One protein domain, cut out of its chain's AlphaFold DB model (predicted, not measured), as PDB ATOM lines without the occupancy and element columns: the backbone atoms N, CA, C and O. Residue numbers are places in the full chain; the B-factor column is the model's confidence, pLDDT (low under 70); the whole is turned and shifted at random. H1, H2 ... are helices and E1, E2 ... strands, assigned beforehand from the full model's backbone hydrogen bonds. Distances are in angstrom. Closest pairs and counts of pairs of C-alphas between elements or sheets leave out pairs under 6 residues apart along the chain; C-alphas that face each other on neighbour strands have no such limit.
ATOM      1  N   ARG A 156     -12.772 106.522  10.487       88.56
ATOM      2  CA  ARG A 156     -14.021 106.312  11.238       88.56
ATOM      3  C   ARG A 156     -14.463 107.556  12.015       88.56
ATOM      4  O   ARG A 156     -15.630 107.932  11.970       88.56
ATOM      5  N   GLU A 157     -13.530 108.232  12.681       88.31
ATOM      6  CA  GLU A 157     -13.812 109.471  13.421       88.31
ATOM      7  C   GLU A 157     -14.153 110.624  12.468       88.31
ATOM      8  O   GLU A 157     -15.100 111.377  12.716       88.31
ATOM      9  N   LEU A 158     -13.433 110.718  11.343       87.81
ATOM     10  CA  LEU A 158     -13.715 111.689  10.286       87.81
ATOM     11  C   LEU A 158     -15.144 111.532   9.746       87.81
ATOM     12  O   LEU A 158     -15.878 112.517   9.658       87.81
ATOM     13  N   LEU A 159     -15.534 110.301   9.406       84.00
ATOM     14  CA  LEU A 159     -16.859 109.979   8.868       84.00
ATOM     15  C   LEU A 159     -17.971 110.056   9.926       84.00
ATOM     16  O   LEU A 159     -19.138 110.148   9.561       84.00
ATOM     17  N   GLY A 160     -17.622 110.073  11.217       79.94
ATOM     18  CA  GLY A 160     -18.575 110.185  12.323       79.94
ATOM     19  C   GLY A 160     -19.075 108.849  12.884       79.94
ATOM     20  O   GLY A 160     -20.016 108.854  13.675       79.94
ATOM     21  N   THR A 161     -18.442 107.723  12.536       72.06
ATOM     22  CA  THR A 161     -18.786 106.385  13.058       72.06
ATOM     23  C   THR A 161     -18.161 106.076  14.419       72.06
ATOM     24  O   THR A 161     -18.575 105.125  15.075       72.06
ATOM     25  N   ALA A 162     -17.201 106.887  14.881       61.28
ATOM     26  CA  ALA A 162     -16.593 106.794  16.211       61.28
ATOM     27  C   ALA A 162     -16.394 108.197  16.817       61.28
ATOM     28  O   ALA A 162     -15.848 109.070  16.146       61.28
ATOM     29  N   ASP A 163     -16.867 108.424  18.050       56.88
ATOM     30  CA  ASP A 163     -16.597 109.601  18.908       56.88
ATOM     31  C   ASP A 163     -16.607 110.989  18.219       56.88
ATOM     32  O   ASP A 163     -15.806 111.871  18.513       56.88
ATOM     33  N   LYS A 164     -17.559 111.161  17.291       56.19
ATOM     34  CA  LYS A 164     -17.997 112.367  16.557       56.19
ATOM     35  C   LYS A 164     -17.071 113.602  16.583       56.19
ATOM     36  O   LYS A 164     -17.444 114.650  17.110       56.19
ATOM     37  N   LEU A 165     -15.970 113.547  15.823       57.47
ATOM     38  CA  LEU A 165     -15.445 114.745  15.144       57.47
ATOM     39  C   LEU A 165     -16.330 115.109  13.939       57.47
ATOM     40  O   LEU A 165     -16.608 116.289  13.743       57.47
ATOM     41  N   GLY A 166     -16.781 114.085  13.192       63.78
ATOM     42  CA  GLY A 166     -17.867 114.059  12.202       63.78
ATOM     43  C   GLY A 166     -17.938 115.232  11.219       63.78
ATOM     44  O   GLY A 166     -18.465 116.291  11.559       63.78
ATOM     45  N   ILE A 167     -17.535 115.010   9.959       70.81
ATOM     46  CA  ILE A 167     -17.926 115.894   8.833       70.81
ATOM     47  C   ILE A 167     -19.433 115.825   8.525       70.81
ATOM     48  O   ILE A 167     -19.953 116.580   7.706       70.81
ATOM     49  N   GLU A 168     -20.158 114.948   9.208       65.19
ATOM     50  CA  GLU A 168     -21.611 114.963   9.266       65.19
ATOM     51  C   GLU A 168     -22.090 115.785  10.489       65.19
ATOM     52  O   GLU A 168     -21.594 115.556  11.600       65.19
ATOM     53  N   PRO A 169     -23.029 116.751  10.348       68.75
ATOM     54  CA  PRO A 169     -23.723 117.212   9.147       68.75
ATOM     55  C   PRO A 169     -23.174 118.579   8.712       68.75
ATOM     56  O   PRO A 169     -23.758 119.602   9.056       68.75
ATOM     57  N   LEU A 170     -22.031 118.651   8.014       80.56
ATOM     58  CA  LEU A 170     -21.575 119.941   7.466       80.56
ATOM     59  C   LEU A 170     -22.654 120.552   6.563       80.56
ATOM     60  O   LEU A 170     -22.889 121.752   6.631       80.56
ATOM     61  N   VAL A 171     -23.351 119.720   5.783       83.00
ATOM     62  CA  VAL A 171     -24.503 120.128   4.970       83.00
ATOM     63  C   VAL A 171     -25.607 120.715   5.853       83.00
ATOM     64  O   VAL A 171     -26.016 120.110   6.840       83.00
ATOM     65  N   GLY A 172     -26.089 121.899   5.484       84.88
ATOM     66  CA  GLY A 172     -27.082 122.671   6.225       84.88
ATOM     67  C   GLY A 172     -26.497 123.592   7.301       84.88
ATOM     68  O   GLY A 172     -27.214 124.467   7.785       84.88
ATOM     69  N   GLN A 173     -25.214 123.463   7.666       90.56
ATOM     70  CA  GLN A 173     -24.579 124.393   8.607       90.56
ATOM     71  C   GLN A 173     -24.234 125.721   7.941       90.56
ATOM     72  O   GLN A 173     -23.893 125.784   6.754       90.56
ATOM     73  N   ARG A 174     -24.259 126.795   8.737       93.94
ATOM     74  CA  ARG A 174     -23.720 128.082   8.302       93.94
ATOM     75  C   ARG A 174     -22.203 127.989   8.216       93.94
ATOM     76  O   ARG A 174     -21.560 127.371   9.064       93.94
ATOM     77  N   VAL A 175     -21.614 128.667   7.238       93.31
ATOM     78  CA  VAL A 175     -20.150 128.695   7.080       93.31
ATOM     79  C   VAL A 175     -19.457 129.234   8.328       93.31
ATOM     80  O   VAL A 175     -18.396 128.736   8.683       93.31
ATOM     81  N   ASP A 176     -20.051 130.204   9.026       94.62
ATOM     82  CA  ASP A 176     -19.467 130.766  10.250       94.62
ATOM     83  C   ASP A 176     -19.392 129.739  11.392       94.62
ATOM     84  O   ASP A 176     -18.410 129.718  12.139       94.62
ATOM     85  N   ASP A 177     -20.374 128.837  11.485       93.00
ATOM     86  CA  ASP A 177     -20.379 127.751  12.469       93.00
ATOM     87  C   ASP A 177     -19.288 126.728  12.133       93.00
ATOM     88  O   ASP A 177     -18.517 126.318  13.003       93.00
ATOM     89  N   VAL A 178     -19.154 126.382  10.847       91.94
ATOM     90  CA  VAL A 178     -18.089 125.499  10.352       91.94
ATOM     91  C   VAL A 178     -16.714 126.121  10.588       91.94
ATOM     92  O   VAL A 178     -15.822 125.460  11.116       91.94
ATOM     93  N   ARG A 179     -16.540 127.406  10.261       94.00
ATOM     94  CA  ARG A 179     -15.302 128.157  10.500       94.00
ATOM     95  C   ARG A 179     -14.949 128.160  11.981       94.00
ATOM     96  O   ARG A 179     -13.794 127.947  12.320       94.00
ATOM     97  N   THR A 180     -15.925 128.359  12.862       91.56
ATOM     98  CA  THR A 180     -15.708 128.353  14.315       91.56
ATOM     99  C   THR A 180     -15.316 126.963  14.813       91.56
ATOM    100  O   THR A 180     -14.323 126.815  15.524       91.56
ATOM    101  N   ARG A 181     -16.050 125.923  14.397       89.12
ATOM    102  CA  ARG A 181     -15.797 124.529  14.789       89.12
ATOM    103  C   ARG A 181     -14.444 124.016  14.298       89.12
ATOM    104  O   ARG A 181     -13.787 123.258  15.005       89.12
ATOM    105  N   PHE A 182     -14.024 124.435  13.108       89.81
ATOM    106  CA  PHE A 182     -12.794 123.995  12.454       89.81
ATOM    107  C   PHE A 182     -11.785 125.135  12.291       89.81
ATOM    108  O   PHE A 182     -11.066 125.173  11.297       89.81
ATOM    109  N   ALA A 183     -11.691 126.053  13.255       89.06
ATOM    110  CA  ALA A 183     -10.914 127.291  13.121       89.06
ATOM    111  C   ALA A 183      -9.452 127.094  12.678       89.06
ATOM    112  O   ALA A 183      -8.906 127.928  11.962       89.06
ATOM    113  N   THR A 184      -8.813 125.988  13.067       84.75
ATOM    114  CA  THR A 184      -7.424 125.679  12.686       84.75
ATOM    115  C   THR A 184      -7.284 124.973  11.336       84.75
ATOM    116  O   THR A 184      -6.182 124.917  10.798       84.75
ATOM    117  N   ALA A 185      -8.367 124.401  10.808       89.19
ATOM    118  CA  ALA A 185      -8.382 123.629   9.566       89.19
ATOM    119  C   ALA A 185      -9.113 124.351   8.422       89.19
ATOM    120  O   ALA A 185      -8.859 124.048   7.259       89.19
ATOM    121  N   PHE A 186     -10.010 125.288   8.734       92.75
ATOM    122  CA  PHE A 186     -10.790 126.040   7.762       92.75
ATOM    123  C   PHE A 186      -9.908 127.048   7.025       92.75
ATOM    124  O   PHE A 186      -9.220 127.863   7.642       92.75
ATOM    125  N   ARG A 187      -9.961 127.015   5.696       92.19
ATOM    126  CA  ARG A 187      -9.330 127.998   4.818       92.19
ATOM    127  C   ARG A 187     -10.334 128.476   3.783       92.19
ATOM    128  O   ARG A 187     -11.131 127.694   3.271       92.19
ATOM    129  N   GLU A 188     -10.259 129.760   3.481       93.44
ATOM    130  CA  GLU A 188     -11.036 130.414   2.435       93.44
ATOM    131  C   GLU A 188     -10.039 131.082   1.492       93.44
ATOM    132  O   GLU A 188      -9.123 131.761   1.961       93.44
ATOM    133  N   GLU A 189     -10.175 130.830   0.189       89.25
ATOM    134  CA  GLU A 189      -9.314 131.456  -0.815       89.25
ATOM    135  C   GLU A 189      -9.432 132.980  -0.731       89.25
ATOM    136  O   GLU A 189     -10.518 133.560  -0.642       89.25
ATOM    137  N   THR A 190      -8.292 133.651  -0.802       90.50
ATOM    138  CA  THR A 190      -8.235 135.094  -1.001       90.50
ATOM    139  C   THR A 190      -8.709 135.460  -2.410       90.50
ATOM    140  O   THR A 190      -8.702 134.643  -3.331       90.50
ATOM    141  N   ALA A 191      -9.068 136.729  -2.629       88.94
ATOM    142  CA  ALA A 191      -9.444 137.208  -3.962       88.94
ATOM    143  C   ALA A 191      -8.334 136.989  -5.013       88.94
ATOM    144  O   ALA A 191      -8.636 136.747  -6.181       88.94
ATOM    145  N   ALA A 192      -7.063 137.048  -4.597       89.12
ATOM    146  CA  ALA A 192      -5.916 136.789  -5.463       89.12
ATOM    147  C   ALA A 192      -5.808 135.302  -5.844       89.12
ATOM    148  O   ALA A 192      -5.698 134.992  -7.029       89.12
ATOM    149  N   GLU A 193      -5.915 134.392  -4.870       88.50
ATOM    150  CA  GLU A 193      -5.917 132.940  -5.118       88.50
ATOM    151  C   GLU A 193      -7.103 132.525  -5.995       88.50
ATOM    152  O   GLU A 193      -6.945 131.739  -6.928       88.50
ATOM    153  N   MET A 194      -8.282 133.110  -5.761       88.12
ATOM    154  CA  MET A 194      -9.462 132.877  -6.590       88.12
ATOM    155  C   MET A 194      -9.229 133.337  -8.038       88.12
ATOM    156  O   MET A 194      -9.556 132.605  -8.971       88.12
ATOM    157  N   ALA A 195      -8.649 134.525  -8.250       87.56
ATOM    158  CA  ALA A 195      -8.347 135.027  -9.590       87.56
ATOM    159  C   ALA A 195      -7.358 134.114 -10.334       87.56
ATOM    160  O   ALA A 195      -7.597 133.769 -11.493       87.56
ATOM    161  N   GLU A 196      -6.301 133.658  -9.656       88.56
ATOM    162  CA  GLU A 196      -5.337 132.700 -10.209       88.56
ATOM    163  C   GLU A 196      -6.002 131.353 -10.539       88.56
ATOM    164  O   GLU A 196      -5.796 130.788 -11.617       88.56
ATOM    165  N   SER A 197      -6.851 130.844  -9.642       83.69
ATOM    166  CA  SER A 197      -7.625 129.622  -9.860       83.69
ATOM    167  C   SER A 197      -8.544 129.735 -11.078       83.69
ATOM    168  O   SER A 197      -8.569 128.814 -11.898       83.69
ATOM    169  N   VAL A 198      -9.245 130.860 -11.246       85.75
ATOM    170  CA  VAL A 198     -10.093 131.135 -12.418       85.75
ATOM    171  C   VAL A 198      -9.259 131.176 -13.696       85.75
ATOM    172  O   VAL A 198      -9.602 130.490 -14.660       85.75
ATOM    173  N   GLU A 199      -8.146 131.911 -13.709       88.19
ATOM    174  CA  GLU A 199      -7.255 131.990 -14.872       88.19
ATOM    175  C   GLU A 199      -6.740 130.600 -15.279       88.19
ATOM    176  O   GLU A 199      -6.796 130.210 -16.448       88.19
ATOM    177  N   ARG A 200      -6.298 129.808 -14.298       85.50
ATOM    178  CA  ARG A 200      -5.825 128.438 -14.504       85.50
ATOM    179  C   ARG A 200      -6.919 127.529 -15.059       85.50
ATOM    180  O   ARG A 200      -6.638 126.747 -15.966       85.50
ATOM    181  N   ILE A 201      -8.148 127.615 -14.545       80.94
ATOM    182  CA  ILE A 201      -9.280 126.843 -15.078       80.94
ATOM    183  C   ILE A 201      -9.518 127.219 -16.540       80.94
ATOM    184  O   ILE A 201      -9.593 126.330 -17.384       80.94
ATOM    185  N   LEU A 202      -9.580 128.514 -16.858       84.88
ATOM    186  CA  LEU A 202      -9.837 128.998 -18.217       84.88
ATOM    187  C   LEU A 202      -8.750 128.576 -19.212       84.88
ATOM    188  O   LEU A 202      -9.064 128.263 -20.355       84.88
ATOM    189  N   ARG A 203      -7.490 128.486 -18.772       89.25
ATOM    190  CA  ARG A 203      -6.365 128.009 -19.595       89.25
ATOM    191  C   ARG A 203      -6.535 126.563 -20.079       89.25
ATOM    192  O   ARG A 203      -6.003 126.206 -21.126       89.25
ATOM    193  N   HIS A 204      -7.240 125.732 -19.314       83.50
ATOM    194  CA  HIS A 204      -7.436 124.307 -19.609       83.50
ATOM    195  C   HIS A 204      -8.884 123.947 -19.965       83.50
ATOM    196  O   HIS A 204      -9.161 122.808 -20.347       83.50
ATOM    197  N   ALA A 205      -9.812 124.891 -19.818       80.12
ATOM    198  CA  ALA A 205     -11.210 124.700 -20.149       80.12
ATOM    199  C   ALA A 205     -11.426 124.707 -21.675       80.12
ATOM    200  O   ALA A 205     -10.678 125.354 -22.412       80.12
ATOM    201  N   PRO A 206     -12.471 124.023 -22.172       84.56
ATOM    202  CA  PRO A 206     -12.932 124.215 -23.540       84.56
ATOM    203  C   PRO A 206     -13.242 125.697 -23.824       84.56
ATOM    204  O   PRO A 206     -13.655 126.420 -22.910       84.56
ATOM    205  N   PRO A 207     -13.096 126.164 -25.075       87.56
ATOM    206  CA  PRO A 207     -13.470 127.526 -25.436       87.56
ATOM    207  C   PRO A 207     -14.958 127.785 -25.148       87.56
ATOM    208  O   PRO A 207     -15.797 126.906 -25.345       87.56
ATOM    209  N   GLY A 208     -15.284 129.003 -24.702       86.56
ATOM    210  CA  GLY A 208     -16.665 129.441 -24.450       86.56
ATOM    211  C   GLY A 208     -17.152 129.325 -23.000       86.56
ATOM    212  O   GLY A 208     -18.312 129.632 -22.738       86.56
ATOM    213  N   ILE A 209     -16.301 128.919 -22.050       86.00
ATOM    214  CA  ILE A 209     -16.623 129.040 -20.621       86.00
ATOM    215  C   ILE A 209     -16.559 130.513 -20.208       86.00
ATOM    216  O   ILE A 209     -15.508 131.143 -20.316       86.00
ATOM    217  N   ASP A 210     -17.678 131.044 -19.717       87.44
ATOM    218  CA  ASP A 210     -17.763 132.404 -19.189       87.44
ATOM    219  C   ASP A 210     -17.041 132.500 -17.826       87.44
ATOM    220  O   ASP A 210     -17.446 131.821 -16.872       87.44
ATOM    221  N   PRO A 211     -15.993 133.340 -17.690       85.00
ATOM    222  CA  PRO A 211     -15.320 133.584 -16.416       85.00
ATOM    223  C   PRO A 211     -16.274 134.018 -15.297       85.00
ATOM    224  O   PRO A 211     -16.044 133.667 -14.139       85.00
ATOM    225  N   ALA A 212     -17.359 134.730 -15.626       86.31
ATOM    226  CA  ALA A 212     -18.350 135.181 -14.654       86.31
ATOM    227  C   ALA A 212     -19.052 134.009 -13.953       86.31
ATOM    228  O   ALA A 212     -19.396 134.101 -12.777       86.31
ATOM    229  N   VAL A 213     -19.213 132.870 -14.634       83.44
ATOM    230  CA  VAL A 213     -19.783 131.650 -14.037       83.44
ATOM    231  C   VAL A 213     -18.834 131.040 -13.003       83.44
ATOM    232  O   VAL A 213     -19.286 130.429 -12.032       83.44
ATOM    233  N   LEU A 214     -17.521 131.195 -13.197       80.56
ATOM    234  CA  LEU A 214     -16.514 130.709 -12.258       80.56
ATOM    235  C   LEU A 214     -16.419 131.626 -11.033       80.56
ATOM    236  O   LEU A 214     -16.402 131.127  -9.911       80.56
ATOM    237  N   THR A 215     -16.431 132.948 -11.230       82.94
ATOM    238  CA  THR A 215     -16.340 133.929 -10.135       82.94
ATOM    239  C   THR A 215     -17.632 134.067  -9.330       82.94
ATOM    240  O   THR A 215     -17.567 134.332  -8.131       82.94
ATOM    241  N   ALA A 216     -18.803 133.822  -9.928       82.06
ATOM    242  CA  ALA A 216     -20.094 133.861  -9.230       82.06
ATOM    243  C   ALA A 216     -20.208 132.848  -8.076       82.06
ATOM    244  O   ALA A 216     -21.085 132.978  -7.224       82.06
ATOM    245  N   ARG A 217     -19.324 131.845  -8.022       74.75
ATOM    246  CA  ARG A 217     -19.263 130.863  -6.928       74.75
ATOM    247  C   ARG A 217     -18.630 131.416  -5.654       74.75
ATOM    248  O   ARG A 217     -18.774 130.806  -4.597       74.75
ATOM    249  N   GLY A 218     -17.963 132.563  -5.751       83.62
ATOM    250  CA  GLY A 218     -17.157 133.106  -4.669       83.62
ATOM    251  C   GLY A 218     -15.894 132.274  -4.401       83.62
ATOM    252  O   GLY A 218     -15.563 131.375  -5.180       83.62
ATOM    253  N   PRO A 219     -15.174 132.589  -3.313       86.31
ATOM    254  CA  PRO A 219     -13.935 131.906  -2.960       86.31
ATOM    255  C   PRO A 219     -14.191 130.446  -2.579       86.31
ATOM    256  O   PRO A 219     -15.202 130.129  -1.936       86.31
ATOM    257  N   SER A 220     -13.252 129.562  -2.930       87.38
ATOM    258  CA  SER A 220     -13.278 128.191  -2.429       87.38
ATOM    259  C   SER A 220     -13.122 128.172  -0.908       87.38
ATOM    260  O   SER A 220     -12.402 128.987  -0.325       87.38
ATOM    261  N   ARG A 221     -13.801 127.224  -0.260       93.12
ATOM    262  CA  ARG A 221     -13.738 126.993   1.185       93.12
ATOM    263  C   ARG A 221     -13.391 125.540   1.421       93.12
ATOM    264  O   ARG A 221     -14.111 124.667   0.946       93.12
ATOM    265  N   SER A 222     -12.337 125.288   2.182       93.06
ATOM    266  CA  SER A 222     -11.838 123.932   2.395       93.06
ATOM    267  C   SER A 222     -11.431 123.705   3.846       93.06
ATOM    268  O   SER A 222     -10.965 124.617   4.532       93.06
ATOM    269  N   LEU A 223     -11.580 122.469   4.315       91.75
ATOM    270  CA  LEU A 223     -11.012 121.993   5.571       91.75
ATOM    271  C   LEU A 223      -9.745 121.192   5.274       91.75
ATOM    272  O   LEU A 223      -9.781 120.236   4.501       91.75
ATOM    273  N   PHE A 224      -8.642 121.553   5.923       90.50
ATOM    274  CA  PHE A 224      -7.369 120.839   5.882       90.50
ATOM    275  C   PHE A 224      -7.191 120.071   7.189       90.50
ATOM    276  O   PHE A 224      -6.639 120.575   8.167       90.50
ATOM    277  N   LEU A 225      -7.723 118.855   7.219       90.75
ATOM    278  CA  LEU A 225      -7.742 117.992   8.393       90.75
ATOM    279  C   LEU A 225      -6.468 117.134   8.461       90.75
ATOM    280  O   LEU A 225      -5.799 116.936   7.439       90.75
ATOM    281  N   PRO A 226      -6.117 116.587   9.639       91.81
ATOM    282  CA  PRO A 226      -5.029 115.625   9.731       91.81
ATOM    283  C   PRO A 226      -5.231 114.448   8.753       91.81
ATOM    284  O   PRO A 226      -6.373 114.091   8.429       91.81
ATOM    285  N   PRO A 227      -4.143 113.855   8.235       90.94
ATOM    286  CA  PRO A 227      -4.226 112.698   7.355       90.94
ATOM    287  C   PRO A 227      -4.960 111.525   8.018       90.94
ATOM    288  O   PRO A 227      -4.793 111.276   9.212       90.94
ATOM    289  N   THR A 228      -5.719 110.781   7.216       90.81
ATOM    290  CA  THR A 228      -6.299 109.477   7.571       90.81
ATOM    291  C   THR A 228      -5.433 108.323   7.044       90.81
ATOM    292  O   THR A 228      -4.350 108.533   6.487       90.81
ATOM    293  N   GLU A 229      -5.912 107.088   7.191       87.56
ATOM    294  CA  GLU A 229      -5.373 105.859   6.591       87.56
ATOM    295  C   GLU A 229      -5.344 105.946   5.060       87.56
ATOM    296  O   GLU A 229      -4.492 105.343   4.414       87.56
ATOM    297  N   LEU A 230      -6.281 106.713   4.497       83.06
ATOM    298  CA  LEU A 230      -6.508 106.888   3.064       83.06
ATOM    299  C   LEU A 230      -6.122 108.298   2.584       83.06
ATOM    300  O   LEU A 230      -6.430 108.697   1.462       83.06
ATOM    301  N   ALA A 231      -5.470 109.104   3.422       75.06
ATOM    302  CA  ALA A 231      -4.904 110.365   2.962       75.06
ATOM    303  C   ALA A 231      -3.619 110.102   2.179       75.06
ATOM    304  O   ALA A 231      -2.829 109.215   2.519       75.06
ATOM    305  N   ARG A 232      -3.382 110.934   1.161       67.50
ATOM    306  CA  ARG A 232      -2.149 110.927   0.375       67.50
ATOM    307  C   ARG A 232      -0.926 110.993   1.301       67.50
ATOM    308  O   ARG A 232      -0.982 111.501   2.419       67.50
ATOM    309  N   ALA A 233       0.182 110.440   0.827       60.84
ATOM    310  CA  ALA A 233       1.408 110.248   1.590       60.84
ATOM    311  C   ALA A 233       1.848 111.465   2.397       60.84
ATOM    312  O   ALA A 233       2.165 111.345   3.572       60.84
ATOM    313  N   ASP A 234       1.825 112.613   1.757       64.56
ATOM    314  CA  ASP A 234       2.467 113.851   2.154       64.56
ATOM    315  C   ASP A 234       1.476 114.943   2.573       64.56
ATOM    316  O   ASP A 234       1.910 116.023   2.981       64.56
ATOM    317  N   SER A 235       0.164 114.697   2.489       71.62
ATOM    318  CA  SER A 235      -0.837 115.760   2.580       71.62
ATOM    319  C   SER A 235      -1.860 115.560   3.690       71.62
ATOM    320  O   SER A 235      -2.181 114.447   4.105       71.62
ATOM    321  N   SER A 236      -2.423 116.683   4.127       85.25
ATOM    322  CA  SER A 236      -3.681 116.745   4.865       85.25
ATOM    323  C   SER A 236      -4.806 116.017   4.123       85.25
ATOM    324  O   SER A 236      -4.778 115.881   2.894       85.25
ATOM    325  N   THR A 237      -5.824 115.608   4.874       88.88
ATOM    326  CA  THR A 237      -7.128 115.234   4.321       88.88
ATOM    327  C   THR A 237      -7.875 116.514   3.965       88.88
ATOM    328  O   THR A 237      -8.078 117.361   4.836       88.88
ATOM    329  N   VAL A 238      -8.268 116.676   2.702       88.69
ATOM    330  CA  VAL A 238      -8.947 117.893   2.234       88.69
ATOM    331  C   VAL A 238     -10.445 117.640   2.103       88.69
ATOM    332  O   VAL A 238     -10.858 116.631   1.527       88.69
ATOM    333  N   VAL A 239     -11.249 118.570   2.619       88.31
ATOM    334  CA  VAL A 239     -12.704 118.609   2.429       88.31
ATOM    335  C   VAL A 239     -13.082 119.943   1.801       88.31
ATOM    336  O   VAL A 239     -13.061 120.956   2.492       88.31
ATOM    337  N   ASP A 240     -13.433 119.956   0.521       88.81
ATOM    338  CA  ASP A 240     -13.921 121.169  -0.143       88.81
ATOM    339  C   ASP A 240     -15.415 121.341   0.111       88.81
ATOM    340  O   ASP A 240     -16.187 120.393  -0.018       88.81
ATOM    341  N   LEU A 241     -15.836 122.551   0.456       88.75
ATOM    342  CA  LEU A 241     -17.212 122.886   0.795       88.75
ATOM    343  C   LEU A 241     -17.886 123.590  -0.384       88.75
ATOM    344  O   LEU A 241     -17.388 124.587  -0.905       88.75
ATOM    345  N   SER A 242     -19.063 123.104  -0.766       86.19
ATOM    346  CA  SER A 242     -19.979 123.814  -1.656       86.19
ATOM    347  C   SER A 242     -20.911 124.665  -0.808       86.19
ATOM    348  O   SER A 242     -21.568 124.138   0.088       86.19
ATOM    349  N   VAL A 243     -20.983 125.967  -1.082       88.25
ATOM    350  CA  VAL A 243     -21.745 126.928  -0.273       88.25
ATOM    351  C   VAL A 243     -22.691 127.741  -1.150       88.25
ATOM    352  O   VAL A 243     -22.278 128.248  -2.192       88.25
ATOM    353  N   ARG A 244     -23.925 127.931  -0.680       86.56
ATOM    354  CA  ARG A 244     -24.905 128.884  -1.220       86.56
ATOM    355  C   ARG A 244     -25.513 129.671  -0.068       86.56
ATOM    356  O   ARG A 244     -25.803 129.096   0.972       86.56
ATOM    357  N   ASP A 245     -25.660 130.985  -0.229       89.69
ATOM    358  CA  ASP A 245     -26.287 131.869   0.768       89.69
ATOM    359  C   ASP A 245     -25.746 131.684   2.203       89.69
ATOM    360  O   ASP A 245     -26.483 131.700   3.187       89.69
ATOM    361  N   ASN A 246     -24.422 131.511   2.322       90.62
ATOM    362  CA  ASN A 246     -23.704 131.258   3.580       90.62
ATOM    363  C   ASN A 246     -24.035 129.920   4.276       90.62
ATOM    364  O   ASN A 246     -23.698 129.737   5.448       90.62
ATOM    365  N   VAL A 247     -24.653 128.978   3.567       90.50
ATOM    366  CA  VAL A 247     -24.970 127.624   4.035       90.50
ATOM    367  C   VAL A 247     -24.194 126.606   3.208       90.50
ATOM    368  O   VAL A 247     -24.109 126.714   1.984       90.50
ATOM    369  N   VAL A 248     -23.601 125.616   3.871       88.19
ATOM    370  CA  VAL A 248     -22.954 124.494   3.187       88.19
ATOM    371  C   VAL A 248     -24.036 123.617   2.562       88.19
ATOM    372  O   VAL A 248     -24.856 123.024   3.252       88.19
ATOM    373  N   GLU A 249     -24.029 123.520   1.244       84.88
ATOM    374  CA  GLU A 249     -24.948 122.681   0.476       84.88
ATOM    375  C   GLU A 249     -24.378 121.271   0.277       84.88
ATOM    376  O   GLU A 249     -25.089 120.273   0.294       84.88
ATOM    377  N   GLY A 250     -23.065 121.159   0.138       81.88
ATOM    378  CA  GLY A 250     -22.416 119.880  -0.107       81.88
ATOM    379  C   GLY A 250     -20.945 119.944   0.234       81.88
ATOM    380  O   GLY A 250     -20.411 121.007   0.555       81.88
ATOM    381  N   PHE A 251     -20.274 118.807   0.130       84.44
ATOM    382  CA  PHE A 251     -18.828 118.772   0.257       84.44
ATOM    383  C   PHE A 251     -18.206 117.678  -0.602       84.44
ATOM    384  O   PHE A 251     -18.853 116.706  -1.000       84.44
ATOM    385  N   VAL A 252     -16.921 117.853  -0.872       83.00
ATOM    386  CA  VAL A 252     -16.057 116.890  -1.533       83.00
ATOM    387  C   VAL A 252     -14.955 116.496  -0.561       83.00
ATOM    388  O   VAL A 252     -14.086 117.302  -0.250       83.00
ATOM    389  N   LEU A 253     -14.983 115.249  -0.094       84.62
ATOM    390  CA  LEU A 253     -13.903 114.660   0.691       84.62
ATOM    391  C   LEU A 253     -12.922 113.954  -0.258       84.62
ATOM    392  O   LEU A 253     -13.301 113.051  -1.010       84.62
ATOM    393  N   HIS A 254     -11.658 114.374  -0.216       83.25
ATOM    394  CA  HIS A 254     -10.583 113.821  -1.039       83.25
ATOM    395  C   HIS A 254      -9.867 112.691  -0.303       83.25
ATOM    396  O   HIS A 254      -9.149 112.942   0.665       83.25
ATOM    397  N   LEU A 255     -10.020 111.459  -0.793       81.94
ATOM    398  CA  LEU A 255      -9.309 110.280  -0.292       81.94
ATOM    399  C   LEU A 255      -8.585 109.557  -1.437       81.94
ATOM    400  O   LEU A 255      -8.923 109.688  -2.617       81.94
ATOM    401  N   ARG A 256      -7.566 108.779  -1.078       77.50
ATOM    402  CA  ARG A 256      -6.814 107.902  -1.973       77.50
ATOM    403  C   ARG A 256      -6.710 106.518  -1.347       77.50
ATOM    404  O   ARG A 256      -6.354 106.381  -0.184       77.50
ATOM    405  N   TYR A 257      -6.970 105.500  -2.144       75.69
ATOM    406  CA  TYR A 257      -6.749 104.115  -1.764       75.69
ATOM    407  C   TYR A 257      -5.856 103.449  -2.804       75.69
ATOM    408  O   TYR A 257      -5.786 103.895  -3.948       75.69
ATOM    409  N   ALA A 258      -5.132 102.423  -2.382       72.19
ATOM    410  CA  ALA A 258      -4.150 101.729  -3.203       72.19
ATOM    411  C   ALA A 258      -4.744 100.543  -3.977       72.19
ATOM    412  O   ALA A 258      -4.170 100.131  -4.983       72.19
ATOM    413  N   ASP A 259      -5.858  99.982  -3.499       77.56
ATOM    414  CA  ASP A 259      -6.440  98.748  -4.020       77.56
ATOM    415  C   ASP A 259      -7.961  98.650  -3.776       77.56
ATOM    416  O   ASP A 259      -8.568  99.459  -3.063       77.56
ATOM    417  N   ASP A 260      -8.578  97.630  -4.377       78.94
ATOM    418  CA  ASP A 260     -10.013  97.358  -4.262       78.94
ATOM    419  C   ASP A 260     -10.449  96.971  -2.837       78.94
ATOM    420  O   ASP A 260     -11.611  97.170  -2.479       78.94
ATOM    421  N   ALA A 261      -9.548  96.449  -2.000       83.88
ATOM    422  CA  ALA A 261      -9.885  96.080  -0.626       83.88
ATOM    423  C   ALA A 261     -10.075  97.332   0.244       83.88
ATOM    424  O   ALA A 261     -11.071  97.449   0.961       83.88
ATOM    425  N   GLN A 262      -9.172  98.307   0.130       81.38
ATOM    426  CA  GLN A 262      -9.303  99.609   0.785       81.38
ATOM    427  C   GLN A 262     -10.529 100.380   0.290       81.38
ATOM    428  O   GLN A 262     -11.212 101.033   1.079       81.38
ATOM    429  N   ARG A 263     -10.844 100.272  -1.006       81.56
ATOM    430  CA  ARG A 263     -12.080 100.817  -1.568       81.56
ATOM    431  C   ARG A 263     -13.320 100.204  -0.919       81.56
ATOM    432  O   ARG A 263     -14.199 100.944  -0.485       81.56
ATOM    433  N   ALA A 264     -13.399  98.876  -0.874       84.19
ATOM    434  CA  ALA A 264     -14.545  98.173  -0.305       84.19
ATOM    435  C   ALA A 264     -14.733  98.526   1.178       84.19
ATOM    436  O   ALA A 264     -15.859  98.724   1.630       84.19
ATOM    437  N   GLU A 265     -13.637  98.674   1.926       85.81
ATOM    438  CA  GLU A 265     -13.686  99.124   3.317       85.81
ATOM    439  C   GLU A 265     -14.202 100.564   3.443       85.81
ATOM    440  O   GLU A 265     -15.050 100.837   4.289       85.81
ATOM    441  N   LEU A 266     -13.760 101.484   2.580       84.19
ATOM    442  CA  LEU A 266     -14.285 102.851   2.546       84.19
ATOM    443  C   LEU A 266     -15.788 102.878   2.229       84.19
ATOM    444  O   LEU A 266     -16.544 103.555   2.922       84.19
ATOM    445  N   GLU A 267     -16.227 102.127   1.218       83.31
ATOM    446  CA  GLU A 267     -17.643 101.977   0.862       83.31
ATOM    447  C   GLU A 267     -18.455 101.452   2.056       83.31
ATOM    448  O   GLU A 267     -19.491 102.020   2.408       83.31
ATOM    449  N   ARG A 268     -17.945 100.423   2.744       87.56
ATOM    450  CA  ARG A 268     -18.563  99.859   3.948       87.56
ATOM    451  C   ARG A 268     -18.665 100.890   5.074       87.56
ATOM    452  O   ARG A 268     -19.720 101.004   5.690       87.56
ATOM    453  N   LEU A 269     -17.600 101.650   5.331       85.38
ATOM    454  CA  LEU A 269     -17.567 102.696   6.358       85.38
ATOM    455  C   LEU A 269     -18.517 103.855   6.049       85.38
ATOM    456  O   LEU A 269     -19.144 104.383   6.961       85.38
ATOM    457  N   MET A 270     -18.647 104.240   4.781       82.12
ATOM    458  CA  MET A 270     -19.607 105.258   4.359       82.12
ATOM    459  C   MET A 270     -21.050 104.788   4.548       82.12
ATOM    460  O   MET A 270     -21.885 105.570   4.989       82.12
ATOM    461  N   VAL A 271     -21.342 103.519   4.249       83.12
ATOM    462  CA  VAL A 271     -22.666 102.928   4.503       83.12
ATOM    463  C   VAL A 271     -22.952 102.827   6.003       83.12
ATOM    464  O   VAL A 271     -24.066 103.105   6.436       83.12
ATOM    465  N   GLU A 272     -21.948 102.467   6.803       84.44
ATOM    466  CA  GLU A 272     -22.034 102.456   8.269       84.44
ATOM    467  C   GLU A 272     -22.308 103.863   8.828       84.44
ATOM    468  O   GLU A 272     -23.116 104.006   9.741       84.44
ATOM    469  N   ALA A 273     -21.677 104.894   8.259       80.81
ATOM    470  CA  ALA A 273     -21.836 106.284   8.679       80.81
ATOM    471  C   ALA A 273     -23.184 106.888   8.265       80.81
ATOM    472  O   ALA A 273     -23.849 107.519   9.079       80.81
ATOM    473  N   TRP A 274     -23.579 106.710   7.001       76.94
ATOM    474  CA  TRP A 274     -24.627 107.514   6.353       76.94
ATOM    475  C   TRP A 274     -25.789 106.684   5.788       76.94
ATOM    476  O   TRP A 274     -26.672 107.217   5.116       76.94
ATOM    477  N   GLY A 275     -25.808 105.375   6.048       79.06
ATOM    478  CA  GLY A 275     -26.847 104.456   5.594       79.06
ATOM    479  C   GLY A 275     -26.624 103.878   4.185       79.06
ATOM    480  O   GLY A 275     -25.638 104.182   3.515       79.06
ATOM    481  N   PRO A 276     -27.544 103.019   3.702       72.62
ATOM    482  CA  PRO A 276     -27.386 102.240   2.460       72.62
ATOM    483  C   PRO A 276     -27.408 103.084   1.176       72.62
ATOM    484  O   PRO A 276     -26.992 102.621   0.114       72.62
ATOM    485  N   HIS A 277     -27.889 104.321   1.272       66.38
ATOM    486  CA  HIS A 277     -27.888 105.308   0.201       66.38
ATOM    487  C   HIS A 277     -27.177 106.555   0.710       66.38
ATOM    488  O   HIS A 277     -27.842 107.554   0.988       66.38
ATOM    489  N   PRO A 278     -25.845 106.498   0.897       60.75
ATOM    490  CA  PRO A 278     -25.135 107.660   1.386       60.75
ATOM    491  C   PRO A 278     -25.413 108.823   0.417       60.75
ATOM    492  O   PRO A 278     -25.395 108.618  -0.802       60.75
ATOM    493  N   PRO A 279     -25.624 110.056   0.910       53.59
ATOM    494  CA  PRO A 279     -25.782 111.232   0.047       53.59
ATOM    495  C   PRO A 279     -24.519 111.491  -0.809       53.59
ATOM    496  O   PRO A 279     -24.510 112.320  -1.721       53.59
ATOM    497  N   ALA A 280     -23.447 110.735  -0.548       56.00
ATOM    498  CA  ALA A 280     -22.259 110.603  -1.365       56.00
ATOM    499  C   ALA A 280     -22.493 109.825  -2.669       56.00
ATOM    500  O   ALA A 280     -22.719 108.615  -2.666       56.00
ATOM    501  N   ARG A 281     -22.265 110.476  -3.812       55.56
ATOM    502  CA  ARG A 281     -21.937 109.754  -5.047       55.56
ATOM    503  C   ARG A 281     -20.431 109.539  -5.096       55.56
ATOM    504  O   ARG A 281     -19.672 110.497  -5.248       55.56
ATOM    505  N   LEU A 282     -20.003 108.282  -5.024       52.94
ATOM    506  CA  LEU A 282     -18.628 107.905  -5.337       52.94
ATOM    507  C   LEU A 282     -18.396 108.121  -6.830       52.94
ATOM    508  O   LEU A 282     -18.963 107.423  -7.672       52.94
ATOM    509  N   LYS A 283     -17.584 109.120  -7.174       53.53
ATOM    510  CA  LYS A 283     -17.166 109.337  -8.557       53.53
ATOM    511  C   LYS A 283     -15.724 108.881  -8.722       53.53
ATOM    512  O   LYS A 283     -14.812 109.489  -8.164       53.53
ATOM    513  N   ARG A 284     -15.533 107.850  -9.552       45.53
ATOM    514  CA  ARG A 284     -14.216 107.510 -10.100       45.53
ATOM    515  C   ARG A 284     -13.760 108.669 -10.958       45.53
ATOM    516  O   ARG A 284     -14.435 108.997 -11.935       45.53
ATOM    517  N   ARG A 285     -12.625 109.276 -10.626       46.66
ATOM    518  CA  ARG A 285     -11.962 110.194 -11.545       46.66
ATOM    519  C   ARG A 285     -10.608 109.618 -11.906       46.66
ATOM    520  O   ARG A 285      -9.668 109.650 -11.125       46.66
ATOM    521  N   ASP A 286     -10.543 109.076 -13.112       41.34
ATOM    522  CA  ASP A 286      -9.303 108.574 -13.679       41.34
ATOM    523  C   ASP A 286      -8.503 109.762 -14.234       41.34
ATOM    524  O   ASP A 286      -8.724 110.227 -15.355       41.34
ATOM    525  N   ILE A 287      -7.630 110.331 -13.400       42.72
ATOM    526  CA  ILE A 287      -6.679 111.376 -13.799       42.72
ATOM    527  C   ILE A 287      -5.327 110.707 -14.109       42.72
ATOM    528  O   ILE A 287      -4.284 111.069 -13.581       42.72
ATOM    529  N   ARG A 288      -5.363 109.676 -14.958       39.56
ATOM    530  CA  ARG A 288      -4.278 109.112 -15.782       39.56
ATOM    531  C   ARG A 288      -2.959 108.619 -15.158       39.56
ATOM    532  O   ARG A 288      -2.264 107.936 -15.900       39.56
ATOM    533  N   THR A 289      -2.602 108.834 -13.889       44.00
ATOM    534  CA  THR A 289      -1.411 108.168 -13.284       44.00
ATOM    535  C   THR A 289      -1.430 107.958 -11.763       44.00
ATOM    536  O   THR A 289      -0.550 107.270 -11.256       44.00
ATOM    537  N   GLU A 290      -2.410 108.466 -11.016       41.00
ATOM    538  CA  GLU A 290      -2.618 108.131  -9.597       41.00
ATOM    539  C   GLU A 290      -4.125 108.136  -9.315       41.00
ATOM    540  O   GLU A 290      -4.795 109.140  -9.568       41.00
ATOM    541  N   GLU A 291      -4.679 107.027  -8.824       42.25
ATOM    542  CA  GLU A 291      -6.116 106.924  -8.560       42.25
ATOM    543  C   GLU A 291      -6.528 107.895  -7.437       42.25
ATOM    544  O   GLU A 291      -6.111 107.773  -6.283       42.25
ATOM    545  N   GLN A 292      -7.340 108.900  -7.776       46.84
ATOM    546  CA  GLN A 292      -7.952 109.820  -6.817       46.84
ATOM    547  C   GLN A 292      -9.460 109.649  -6.843       46.84
ATOM    548  O   GLN A 292     -10.089 109.723  -7.902       46.84
ATOM    549  N   TRP A 293     -10.046 109.471  -5.663       50.34
ATOM    550  CA  TRP A 293     -11.484 109.334  -5.522       50.34
ATOM    551  C   TRP A 293     -12.040 110.500  -4.721       50.34
ATOM    552  O   TRP A 293     -11.547 110.870  -3.656       50.34
ATOM    553  N   VAL A 294     -13.072 111.104  -5.300       52.19
ATOM    554  CA  VAL A 294     -13.817 112.220  -4.734       52.19
ATOM    555  C   VAL A 294     -15.110 111.645  -4.178       52.19
ATOM    556  O   VAL A 294     -15.969 111.178  -4.933       52.19
ATOM    557  N   ILE A 295     -15.251 111.681  -2.855       53.62
ATOM    558  CA  ILE A 295     -16.542 111.467  -2.205       53.62
ATOM    559  C   ILE A 295     -17.277 112.800  -2.293       53.62
ATOM    560  O   ILE A 295     -17.002 113.710  -1.518       53.62
ATOM    561  N   ALA A 296     -18.174 112.936  -3.269       52.00
ATOM    562  CA  ALA A 296     -19.034 114.108  -3.388       52.00
ATOM    563  C   ALA A 296     -20.362 113.823  -2.691       52.00
ATOM    564  O   ALA A 296     -21.179 113.070  -3.224       52.00
ATOM    565  N   VAL A 297     -20.576 114.420  -1.520       51.38
ATOM    566  CA  VAL A 297     -21.875 114.413  -0.844       51.38
ATOM    567  C   VAL A 297     -22.728 115.533  -1.433       51.38
ATOM    568  O   VAL A 297     -22.398 116.711  -1.291       51.38
ATOM    569  N   GLY A 298     -23.777 115.145  -2.165       35.75
ATOM    570  CA  GLY A 298     -24.772 116.047  -2.749       35.75
ATOM    571  C   GLY A 298     -25.910 116.360  -1.773       35.75
ATOM    572  O   GLY A 298     -26.208 115.556  -0.895       35.75
TER     573      GLY A 298
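Overview. This is residues 156 to 298 of the 301 residues of an uncharacterized protein of Deltaproteobacteria bacterium (UniProt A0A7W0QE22). A strongly twisted wall of six strands has helix H2 over one face, while H5 packs on the sheet with its residues 263 to 274 and has the short H1 beside it. H3 and H4 form a small helix pair off the sheet, at the opposite end of the long axis from H5, and residues 203 to 208 stick out there. The printed part has 143 residues, with five named helices and six named strands in the order H1 H2 E1 H3 H4 E2 E3 E4 H5 E5 E6. The antiparallel sheet runs E1 E2 E3 E4 E6 E5; the class is mixed, helices and strands. The whole is compact, with a radius of gyration of the C-alphas of 16.0 A and spans of 41 by 37 by 30 A.

Along the chain. H1, residues 156 to 159, begins at C-alpha 156 (-14.021, 106.312, 11.238). H2 is residues 175 to 181 and E1 residues 186 to 188. H3, residues 191 to 204, is 20.4 A long and begins at C-alpha 191 (-9.444, 137.208, -3.962). H4 is residues 211 to 215 and E2 residues 221 to 225. E3, residues 237 to 244, is 23.1 A long, and E4, residues 247 to 255, 23.8 A. H5, residues 260 to 274, is 20.7 A long. E5 is residues 280 to 285; E6, residues 292 to 297, ends at C-alpha 297 (-21.875, 114.413, -0.844).

Arrangement. E1 and E5 are the edge strands. N 187 and O 222 of E1 and E2 are 2.8 A apart, within hydrogen-bond range. E2, E3 and E4 are a meander, each strand the antiparallel neighbour of the one before, with N 223 and O 239 at 2.8 A and N 240 and O 252 at 2.8 A. E4 and E6 have N 253 and O 295 at 2.9 A; the hairpin E5 and E6 has N 281 and O 296 at 2.9 A. E4, H5 and E5 form a split strand-helix-strand unit, two strands running the same way with E6 between them, and its crossover is right-handed. H2 and H5 are on one face of the sheet, in two layers. H2, at a height over the sheet of 8.6 A, runs along the strands, at 8 degrees to E3 on the local plane. H1 touches H5, whose residues 269 to 273 alone take part; the closest C-alphas, of Leu 159 and Ala 273, are 6.2 A apart. H3 touches H4, the C-alphas of Val 198 and Leu 214 being closest at 6.4 A. Every O i to N i+4 pair is within hydrogen-bond range in H2, H4 and H5, and 9 of 10 in H3; H1 is too short for one.

Size, cuts and confidence. The C-alphas farthest apart, of Asp 163 and Pro 207, are 47.9 A apart. The printed part has no cut, and the links H1 to H2 and E2 to E3 are long. The mean pLDDT of the printed part is 78.4; 32 residues are under 70, namely 162 to 166, 168 to 169, 232 to 234 and 277 to 298.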